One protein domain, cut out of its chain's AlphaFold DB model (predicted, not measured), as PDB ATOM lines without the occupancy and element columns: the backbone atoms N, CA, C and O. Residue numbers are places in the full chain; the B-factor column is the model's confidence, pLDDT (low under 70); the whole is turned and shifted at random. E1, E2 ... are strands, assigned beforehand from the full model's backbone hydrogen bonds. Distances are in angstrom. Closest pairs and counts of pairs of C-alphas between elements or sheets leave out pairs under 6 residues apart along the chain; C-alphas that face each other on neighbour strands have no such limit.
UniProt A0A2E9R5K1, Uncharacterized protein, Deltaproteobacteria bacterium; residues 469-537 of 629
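AT A GLANCE: This is residues 469 to 537 of the 629 residues of an uncharacterized protein of Deltaproteobacteria bacterium (UniProt A0A2E9R5K1). With little regular structure, the domain is a loose rod: looping residues 469 to 494 make one end, the small sheet E2-E3-E4 the middle, the hairpin E5-E6 the other end. It has 69 printed residues, six named strands, E1 to E6, holding 26, no named helix; class all strand. E2-E3-E4 is a meander, each strand the antiparallel neighbour of the one before; the radius of gyration of the C-alphas is 15.0 A, the spans 49 by 20 by 14 A.

IN THESE COORDINATES: E1, residues 469 to 471, begins at C-alpha 469 (310.318, 196.921, 365.831). E2 is residues 495 to 498, E3 501 to 505, 12.5 A, E4 512 to 517, 13.4 A, E5 524 to 527. E6, residues 532 to 535, ends at C-alpha 535 (336.357, 191.892, 401.245).

HOW THE PARTS SIT: In hairpin E2-E3, N 496 and O 503 are within hydrogen-bond range, 2.9 A; in hairpin E3-E4, N 504 and O 513, 2.8 A; in hairpin E5-E6, N 525 and O 534, 2.9 A. The closest C-alphas of E2 and E5, Cys 497 and Cys 526, are 5.6 A apart. E1 pairs with no named strand.

THE WHOLE: The farthest C-alphas, Thr 483 and Ser 537, are 51.0 A apart. The printed part has no cut; link E1 to E2 is long. Residues 481 to 482 have pLDDT under 70.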
ATOM      1  N   VAL A 469     309.607 197.864 364.956       85.00
ATOM      2  CA  VAL A 469     310.318 196.921 365.831       85.00
ATOM      3  C   VAL A 469     311.238 197.703 366.758       85.00
ATOM      4  O   VAL A 469     312.099 198.452 366.301       85.00
ATOM      5  N   GLU A 470     311.066 197.513 368.059       89.06
ATOM      6  CA  GLU A 470     311.888 198.102 369.111       89.06
ATOM      7  C   GLU A 470     312.665 196.983 369.811       89.06
ATOM      8  O   GLU A 470     312.070 196.069 370.384       89.06
ATOM      9  N   LYS A 471     314.001 197.020 369.736       90.38
ATOM     10  CA  LYS A 471     314.861 196.052 370.430       90.38
ATOM     11  C   LYS A 471     314.838 196.321 371.934       90.38
ATOM     12  O   LYS A 471     315.041 197.459 372.349       90.38
ATOM     13  N   CYS A 472     314.652 195.274 372.731       90.12
ATOM     14  CA  CYS A 472     314.619 195.373 374.184       90.12
ATOM     15  C   CYS A 472     315.950 194.875 374.780       90.12
ATOM     16  O   CYS A 472     316.249 193.687 374.643       90.12
ATOM     17  N   PRO A 473     316.748 195.728 375.452       83.75
ATOM     18  CA  PRO A 473     318.063 195.348 375.985       83.75
ATOM     19  C   PRO A 473     318.027 194.168 376.967       83.75
ATOM     20  O   PRO A 473     318.889 193.299 376.901       83.75
ATOM     21  N   GLY A 474     317.019 194.114 377.844       83.56
ATOM     22  CA  GLY A 474     316.801 193.034 378.813       83.56
ATOM     23  C   GLY A 474     315.772 191.989 378.371       83.56
ATOM     24  O   GLY A 474     315.301 191.214 379.199       83.56
ATOM     25  N   GLY A 475     315.383 191.990 377.092       88.44
ATOM     26  CA  GLY A 475     314.275 191.186 376.572       88.44
ATOM     27  C   GLY A 475     312.904 191.853 376.732       88.44
ATOM     28  O   GLY A 475     312.782 192.965 377.237       88.44
ATOM     29  N   CYS A 476     311.861 191.207 376.229       90.25
ATOM     30  CA  CYS A 476     310.490 191.699 376.246       90.25
ATOM     31  C   CYS A 476     309.628 190.826 377.163       90.25
ATOM     32  O   CYS A 476     309.612 189.601 377.019       90.25
ATOM     33  N   GLN A 477     308.892 191.451 378.084       88.62
ATOM     34  CA  GLN A 477     307.997 190.764 379.008       88.62
ATOM     35  C   GLN A 477     306.538 190.970 378.596       88.62
ATOM     36  O   GLN A 477     306.054 192.098 378.467       88.62
ATOM     37  N   LYS A 478     305.823 189.851 378.431       87.56
ATOM     38  CA  LYS A 478     304.375 189.846 378.207       87.56
ATOM     39  C   LYS A 478     303.672 190.240 379.499       87.56
ATOM     40  O   LYS A 478     303.910 189.626 380.541       87.56
ATOM     41  N   THR A 479     302.799 191.236 379.440       81.44
ATOM     42  CA  THR A 479     301.986 191.629 380.592       81.44
ATOM     43  C   THR A 479     300.625 190.945 380.501       81.44
ATOM     44  O   THR A 479     299.954 190.970 379.472       81.44
ATOM     45  N   SER A 480     300.188 190.308 381.588       76.25
ATOM     46  CA  SER A 480     298.876 189.643 381.628       76.25
ATOM     47  C   SER A 480     297.710 190.637 381.729       76.25
ATOM     48  O   SER A 480     296.564 190.256 381.517       76.25
ATOM     49  N   PHE A 481     297.995 191.903 382.073       68.19
ATOM     50  CA  PHE A 481     296.993 192.903 382.464       68.19
ATOM     51  C   PHE A 481     297.191 194.304 381.864       68.19
ATOM     52  O   PHE A 481     296.375 195.181 382.142       68.19
ATOM     53  N   SER A 482     298.241 194.558 381.071       62.69
ATOM     54  CA  SER A 482     298.443 195.876 380.451       62.69
ATOM     55  C   SER A 482     298.167 195.837 378.949       62.69
ATOM     56  O   SER A 482     298.197 194.791 378.300       62.69
ATOM     57  N   THR A 483     297.877 197.010 378.395       78.31
ATOM     58  CA  THR A 483     297.656 197.189 376.965       78.31
ATOM     59  C   THR A 483     298.943 197.160 376.150       78.31
ATOM     60  O   THR A 483     298.802 197.260 374.953       78.31
ATOM     61  N   ASP A 484     300.146 197.031 376.727       84.50
ATOM     62  CA  ASP A 484     301.428 196.980 375.998       84.50
ATOM     63  C   ASP A 484     302.425 196.019 376.662       84.50
ATOM     64  O   ASP A 484     302.687 196.104 377.865       84.50
ATOM     65  N   ASP A 485     303.061 195.162 375.862       89.25
ATOM     66  CA  ASP A 485     304.214 194.395 376.321       89.25
ATOM     67  C   ASP A 485     305.403 195.342 376.593       89.25
ATOM     68  O   ASP A 485     305.651 196.332 375.883       89.25
ATOM     69  N   VAL A 486     306.155 195.047 377.652       89.25
ATOM     70  CA  VAL A 486     307.175 195.952 378.197       89.25
ATOM     71  C   VAL A 486     308.557 195.516 377.720       89.25
ATOM     72  O   VAL A 486     308.927 194.351 377.850       89.25
ATOM     73  N   CYS A 487     309.338 196.457 377.177       90.56
ATOM     74  CA  CYS A 487     310.773 196.232 377.017       90.56
ATOM     75  C   CYS A 487     311.439 196.301 378.387       90.56
ATOM     76  O   CYS A 487     311.379 197.327 379.062       90.56
ATOM     77  N   CYS A 488     312.114 195.224 378.751       89.44
ATOM     78  CA  CYS A 488     312.896 195.151 379.960       89.44
ATOM     79  C   CYS A 488     314.214 195.903 379.808       89.44
ATOM     80  O   CYS A 488     314.915 195.789 378.798       89.44
ATOM     81  N   THR A 489     314.570 196.642 380.851       90.56
ATOM     82  CA  THR A 489     315.885 197.271 380.998       90.56
ATOM     83  C   THR A 489     316.929 196.245 381.456       90.56
ATOM     84  O   THR A 489     318.124 196.446 381.259       90.56
ATOM     85  N   CYS A 490     316.477 195.159 382.088       92.00
ATOM     86  CA  CYS A 490     317.291 194.091 382.663       92.00
ATOM     87  C   CYS A 490     316.483 192.796 382.799       92.00
ATOM     88  O   CYS A 490     315.257 192.840 382.742       92.00
ATOM     89  N   LYS A 491     317.127 191.641 382.991       89.25
ATOM     90  CA  LYS A 491     316.399 190.383 383.209       89.25
ATOM     91  C   LYS A 491     315.943 190.292 384.678       89.25
ATOM     92  O   LYS A 491     316.790 190.430 385.553       89.25
ATOM     93  N   PRO A 492     314.658 190.036 385.001       91.38
ATOM     94  CA  PRO A 492     314.196 189.907 386.389       91.38
ATOM     95  C   PRO A 492     315.072 188.989 387.249       91.38
ATOM     96  O   PRO A 492     315.363 187.859 386.850       91.38
ATOM     97  N   GLY A 493     315.489 189.472 388.424       92.44
ATOM     98  CA  GLY A 493     316.368 188.740 389.348       92.44
ATOM     99  C   GLY A 493     317.843 188.670 388.930       92.44
ATOM    100  O   GLY A 493     318.668 188.126 389.663       92.44
ATOM    101  N   GLU A 494     318.209 189.218 387.770       95.31
ATOM    102  CA  GLU A 494     319.607 189.393 387.383       95.31
ATOM    103  C   GLU A 494     320.300 190.334 388.364       95.31
ATOM    104  O   GLU A 494     319.716 191.327 388.796       95.31
ATOM    105  N   LYS A 495     321.554 190.036 388.707       97.12
ATOM    106  CA  LYS A 495     322.372 190.870 389.588       97.12
ATOM    107  C   LYS A 495     323.506 191.506 388.809       97.12
ATOM    108  O   LYS A 495     324.042 190.907 387.883       97.12
ATOM    109  N   ARG A 496     323.906 192.703 389.224       96.25
ATOM    110  CA  ARG A 496     325.076 193.391 388.676       96.25
ATOM    111  C   ARG A 496     325.784 194.210 389.738       96.25
ATOM    112  O   ARG A 496     325.181 194.631 390.723       96.25
ATOM    113  N   CYS A 497     327.043 194.506 389.470       97.44
ATOM    114  CA  CYS A 497     327.785 195.530 390.186       97.44
ATOM    115  C   CYS A 497     327.743 196.835 389.390       97.44
ATOM    116  O   CYS A 497     328.156 196.863 388.233       97.44
ATOM    117  N   ASN A 498     327.257 197.911 390.005       96.44
ATOM    118  CA  ASN A 498     327.311 199.259 389.449       96.44
ATOM    119  C   ASN A 498     328.155 200.141 390.379       96.44
ATOM    120  O   ASN A 498     327.648 200.741 391.327       96.44
ATOM    121  N   GLY A 499     329.472 200.151 390.154       94.81
ATOM    122  CA  GLY A 499     330.425 200.767 391.077       94.81
ATOM    123  C   GLY A 499     330.468 200.033 392.422       94.81
ATOM    124  O   GLY A 499     330.787 198.846 392.475       94.81
ATOM    125  N   GLU A 500     330.148 200.739 393.510       96.62
ATOM    126  CA  GLU A 500     330.081 200.159 394.860       96.62
ATOM    127  C   GLU A 500     328.728 199.496 395.164       96.62
ATOM    128  O   GLU A 500     328.579 198.876 396.212       96.62
ATOM    129  N   GLU A 501     327.733 199.598 394.282       97.56
ATOM    130  CA  GLU A 501     326.398 199.051 394.531       97.56
ATOM    131  C   GLU A 501     326.224 197.664 393.914       97.56
ATOM    132  O   GLU A 501     326.379 197.479 392.704       97.56
ATOM    133  N   LEU A 502     325.820 196.700 394.741       97.81
ATOM    134  CA  LEU A 502     325.254 195.447 394.264       97.81
ATOM    135  C   LEU A 502     323.770 195.676 393.994       97.81
ATOM    136  O   LEU A 502     323.006 195.955 394.919       97.81
ATOM    137  N   GLN A 503     323.363 195.554 392.738       98.00
ATOM    138  CA  GLN A 503     321.990 195.782 392.304       98.00
ATOM    139  C   GLN A 503     321.357 194.488 391.792       98.00
ATOM    140  O   GLN A 503     322.048 193.629 391.247       98.00
ATOM    141  N   GLU A 504     320.040 194.373 391.933       97.25
ATOM    142  CA  GLU A 504     319.218 193.302 391.371       97.25
ATOM    143  C   GLU A 504     318.075 193.899 390.557       97.25
ATOM    144  O   GLU A 504     317.433 194.871 390.966       97.25
ATOM    145  N   CYS A 505     317.849 193.338 389.377       96.56
ATOM    146  CA  CYS A 505     316.764 193.739 388.508       96.56
ATOM    147  C   CYS A 505     315.430 193.375 389.154       96.56
ATOM    148  O   CYS A 505     315.214 192.233 389.573       96.56
ATOM    149  N   ASP A 506     314.527 194.346 389.235       94.25
ATOM    150  CA  ASP A 506     313.232 194.134 389.856       94.25
ATOM    151  C   ASP A 506     312.355 193.154 389.057       94.25
ATOM    152  O   ASP A 506     312.573 192.891 387.875       94.25
ATOM    153  N   ALA A 507     311.328 192.601 389.704       90.19
ATOM    154  CA  ALA A 507     310.427 191.641 389.061       90.19
ATOM    155  C   ALA A 507     309.658 192.234 387.863       90.19
ATOM    156  O   ALA A 507     309.167 191.486 387.020       90.19
ATOM    157  N   SER A 508     309.549 193.568 387.798       89.06
ATOM    158  CA  SER A 508     308.929 194.282 386.680       89.06
ATOM    159  C   SER A 508     309.878 194.523 385.509       89.06
ATOM    160  O   SER A 508     309.435 195.064 384.502       89.06
ATOM    161  N   CYS A 509     311.157 194.164 385.652       90.50
ATOM    162  CA  CYS A 509     312.229 194.351 384.684       90.50
ATOM    163  C   CYS A 509     312.505 195.803 384.253       90.50
ATOM    164  O   CYS A 509     313.256 196.046 383.302       90.50
ATOM    165  N   THR A 510     311.912 196.788 384.936       89.69
ATOM    166  CA  THR A 510     311.991 198.204 384.546       89.69
ATOM    167  C   THR A 510     313.135 198.937 385.228       89.69
ATOM    168  O   THR A 510     313.650 199.916 384.679       89.69
ATOM    169  N   LYS A 511     313.568 198.467 386.403       93.69
ATOM    170  CA  LYS A 511     314.572 199.152 387.221       93.69
ATOM    171  C   LYS A 511     315.487 198.182 387.961       93.69
ATOM    172  O   LYS A 511     315.154 197.030 388.221       93.69
ATOM    173  N   TRP A 512     316.634 198.714 388.358       96.44
ATOM    174  CA  TRP A 512     317.587 198.053 389.237       96.44
ATOM    175  C   TRP A 512     317.372 198.530 390.672       96.44
ATOM    176  O   TRP A 512     317.392 199.733 390.928       96.44
ATOM    177  N   ASN A 513     317.167 197.600 391.603       96.88
ATOM    178  CA  ASN A 513     317.098 197.886 393.033       96.88
ATOM    179  C   ASN A 513     318.459 197.602 393.677       96.88
ATOM    180  O   ASN A 513     319.059 196.559 393.428       96.88
ATOM    181  N   THR A 514     318.937 198.496 394.536       97.62
ATOM    182  CA  THR A 514     320.185 198.288 395.282       97.62
ATOM    183  C   THR A 514     319.958 197.293 396.422       97.62
ATOM    184  O   THR A 514     319.156 197.548 397.319       97.62
ATOM    185  N   LEU A 515     320.665 196.159 396.387       96.56
ATOM    186  CA  LEU A 515     320.645 195.128 397.427       96.56
ATOM    187  C   LEU A 515     321.624 195.430 398.565       96.56
ATOM    188  O   LEU A 515     321.306 195.213 399.732       96.56
ATOM    189  N   ASP A 516     322.828 195.895 398.231       97.12
ATOM    190  CA  ASP A 516     323.879 196.224 399.199       97.12
ATOM    191  C   ASP A 516     324.828 197.278 398.608       97.12
ATOM    192  O   ASP A 516     324.940 197.421 397.388       97.12
ATOM    193  N   VAL A 517     325.528 198.002 399.479       96.94
ATOM    194  CA  VAL A 517     326.557 198.976 399.098       96.94
ATOM    195  C   VAL A 517     327.892 198.504 399.666       96.94
ATOM    196  O   VAL A 517     328.143 198.551 400.873       96.94
ATOM    197  N   CYS A 518     328.764 198.031 398.785       96.44
ATOM    198  CA  CYS A 518     330.097 197.536 399.083       96.44
ATOM    199  C   CYS A 518     331.074 198.710 399.263       96.44
ATOM    200  O   CYS A 518     331.963 198.923 398.441       96.44
ATOM    201  N   LYS A 519     330.892 199.489 400.333       95.38
ATOM    202  CA  LYS A 519     331.686 200.698 400.579       95.38
ATOM    203  C   LYS A 519     333.171 200.377 400.700       95.38
ATOM    204  O   LYS A 519     333.574 199.567 401.546       95.38
ATOM    205  N   LYS A 520     334.006 201.121 399.973       92.81
ATOM    206  CA  LYS A 520     335.466 201.018 400.100       92.81
ATOM    207  C   LYS A 520     335.960 201.329 401.518       92.81
ATOM    208  O   LYS A 520     336.914 200.709 401.983       92.81
ATOM    209  N   SER A 521     335.284 202.228 402.239       91.06
ATOM    210  CA  SER A 521     335.588 202.547 403.646       91.06
ATOM    211  C   SER A 521     335.368 201.374 404.610       91.06
ATOM    212  O   SER A 521     335.944 201.353 405.696       91.06
ATOM    213  N   GLU A 522     334.578 200.378 404.206       92.94
ATOM    214  CA  GLU A 522     334.368 199.124 404.933       92.94
ATOM    215  C   GLU A 522     335.302 198.008 404.430       92.94
ATOM    216  O   GLU A 522     335.109 196.846 404.775       92.94
ATOM    217  N   ASN A 523     336.313 198.327 403.614       94.12
ATOM    218  CA  ASN A 523     337.193 197.354 402.963       94.12
ATOM    219  C   ASN A 523     336.423 196.307 402.129       94.12
ATOM    220  O   ASN A 523     336.805 195.134 402.078       94.12
ATOM    221  N   ARG A 524     335.324 196.729 401.489       95.50
ATOM    222  CA  ARG A 524     334.480 195.896 400.624       95.50
ATOM    223  C   ARG A 524     334.510 196.402 399.186       95.50
ATOM    224  O   ARG A 524     334.728 197.586 398.956       95.50
ATOM    225  N   PHE A 525     334.241 195.510 398.241       96.06
ATOM    226  CA  PHE A 525     333.999 195.833 396.836       96.06
ATOM    227  C   PHE A 525     332.939 194.912 396.242       96.06
ATOM    228  O   PHE A 525     332.715 193.812 396.749       96.06
ATOM    229  N   CYS A 526     332.282 195.348 395.170       97.56
ATOM    230  CA  CYS A 526     331.337 194.507 394.445       97.56
ATOM    231  C   CYS A 526     332.102 193.641 393.437       97.56
ATOM    232  O   CYS A 526     332.684 194.159 392.486       97.56
ATOM    233  N   GLY A 527     332.150 192.327 393.660       96.19
ATOM    234  CA  GLY A 527     332.846 191.407 392.764       96.19
ATOM    235  C   GLY A 527     332.012 191.135 391.516       96.19
ATOM    236  O   GLY A 527     331.003 190.440 391.621       96.19
ATOM    237  N   SER A 528     332.452 191.625 390.355       92.88
ATOM    238  CA  SER A 528     331.745 191.513 389.065       92.88
ATOM    239  C   SER A 528     331.370 190.079 388.686       92.88
ATOM    240  O   SER A 528     330.281 189.858 388.172       92.88
ATOM    241  N   PHE A 529     332.231 189.106 388.989       92.56
ATOM    242  CA  PHE A 529     331.979 187.687 388.713       92.56
ATOM    243  C   PHE A 529     331.097 187.026 389.775       92.56
ATOM    244  O   PHE A 529     330.164 186.296 389.466       92.56
ATOM    245  N   SER A 530     331.377 187.299 391.052       94.75
ATOM    246  CA  SER A 530     330.643 186.682 392.167       94.75
ATOM    247  C   SER A 530     329.247 187.270 392.388       94.75
ATOM    248  O   SER A 530     328.438 186.657 393.085       94.75
ATOM    249  N   LEU A 531     329.004 188.481 391.866       96.69
ATOM    250  CA  LEU A 531     327.812 189.299 392.094       96.69
ATOM    251  C   LEU A 531     327.467 189.418 393.588       96.69
ATOM    252  O   LEU A 531     326.316 189.296 394.011       96.69
ATOM    253  N   LYS A 532     328.508 189.618 394.405       96.56
ATOM    254  CA  LYS A 532     328.461 189.746 395.864       96.56
ATOM    255  C   LYS A 532     329.422 190.842 396.314       96.56
ATOM    256  O   LYS A 532     330.434 191.104 395.664       96.56
ATOM    257  N   CYS A 533     329.137 191.449 397.463       96.69
ATOM    258  CA  CYS A 533     330.118 192.289 398.137       96.69
ATOM    259  C   CYS A 533     331.183 191.413 398.811       96.69
ATOM    260  O   CYS A 533     330.878 190.695 399.766       96.69
ATOM    261  N   LEU A 534     332.422 191.511 398.345       95.44
ATOM    262  CA  LEU A 534     333.580 190.783 398.858       95.44
ATOM    263  C   LEU A 534     334.501 191.717 399.647       95.44
ATOM    264  O   LEU A 534     334.462 192.933 399.474       95.44
ATOM    265  N   CYS A 535     335.331 191.148 400.517       95.81
ATOM    266  CA  CYS A 535     336.357 191.892 401.245       95.81
ATOM    267  C   CYS A 535     337.625 192.024 400.393       95.81
ATOM    268  O   CYS A 535     338.027 191.058 399.744       95.81
ATOM    269  N   TYR A 536     338.300 193.173 400.428       93.38
ATOM    270  CA  TYR A 536     339.614 193.296 399.792       93.38
ATOM    271  C   TYR A 536     340.665 192.458 400.527       93.38
ATOM    272  O   TYR A 536     340.814 192.561 401.747       93.38
ATOM    273  N   SER A 537     341.441 191.676 399.774       88.38
ATOM    274  CA  SER A 537     342.500 190.812 400.307       88.38
ATOM    275  C   SER A 537     343.820 191.551 400.559       88.38
ATOM    276  O   SER A 537     344.500 191.256 401.539       88.38
TER     277      SER A 537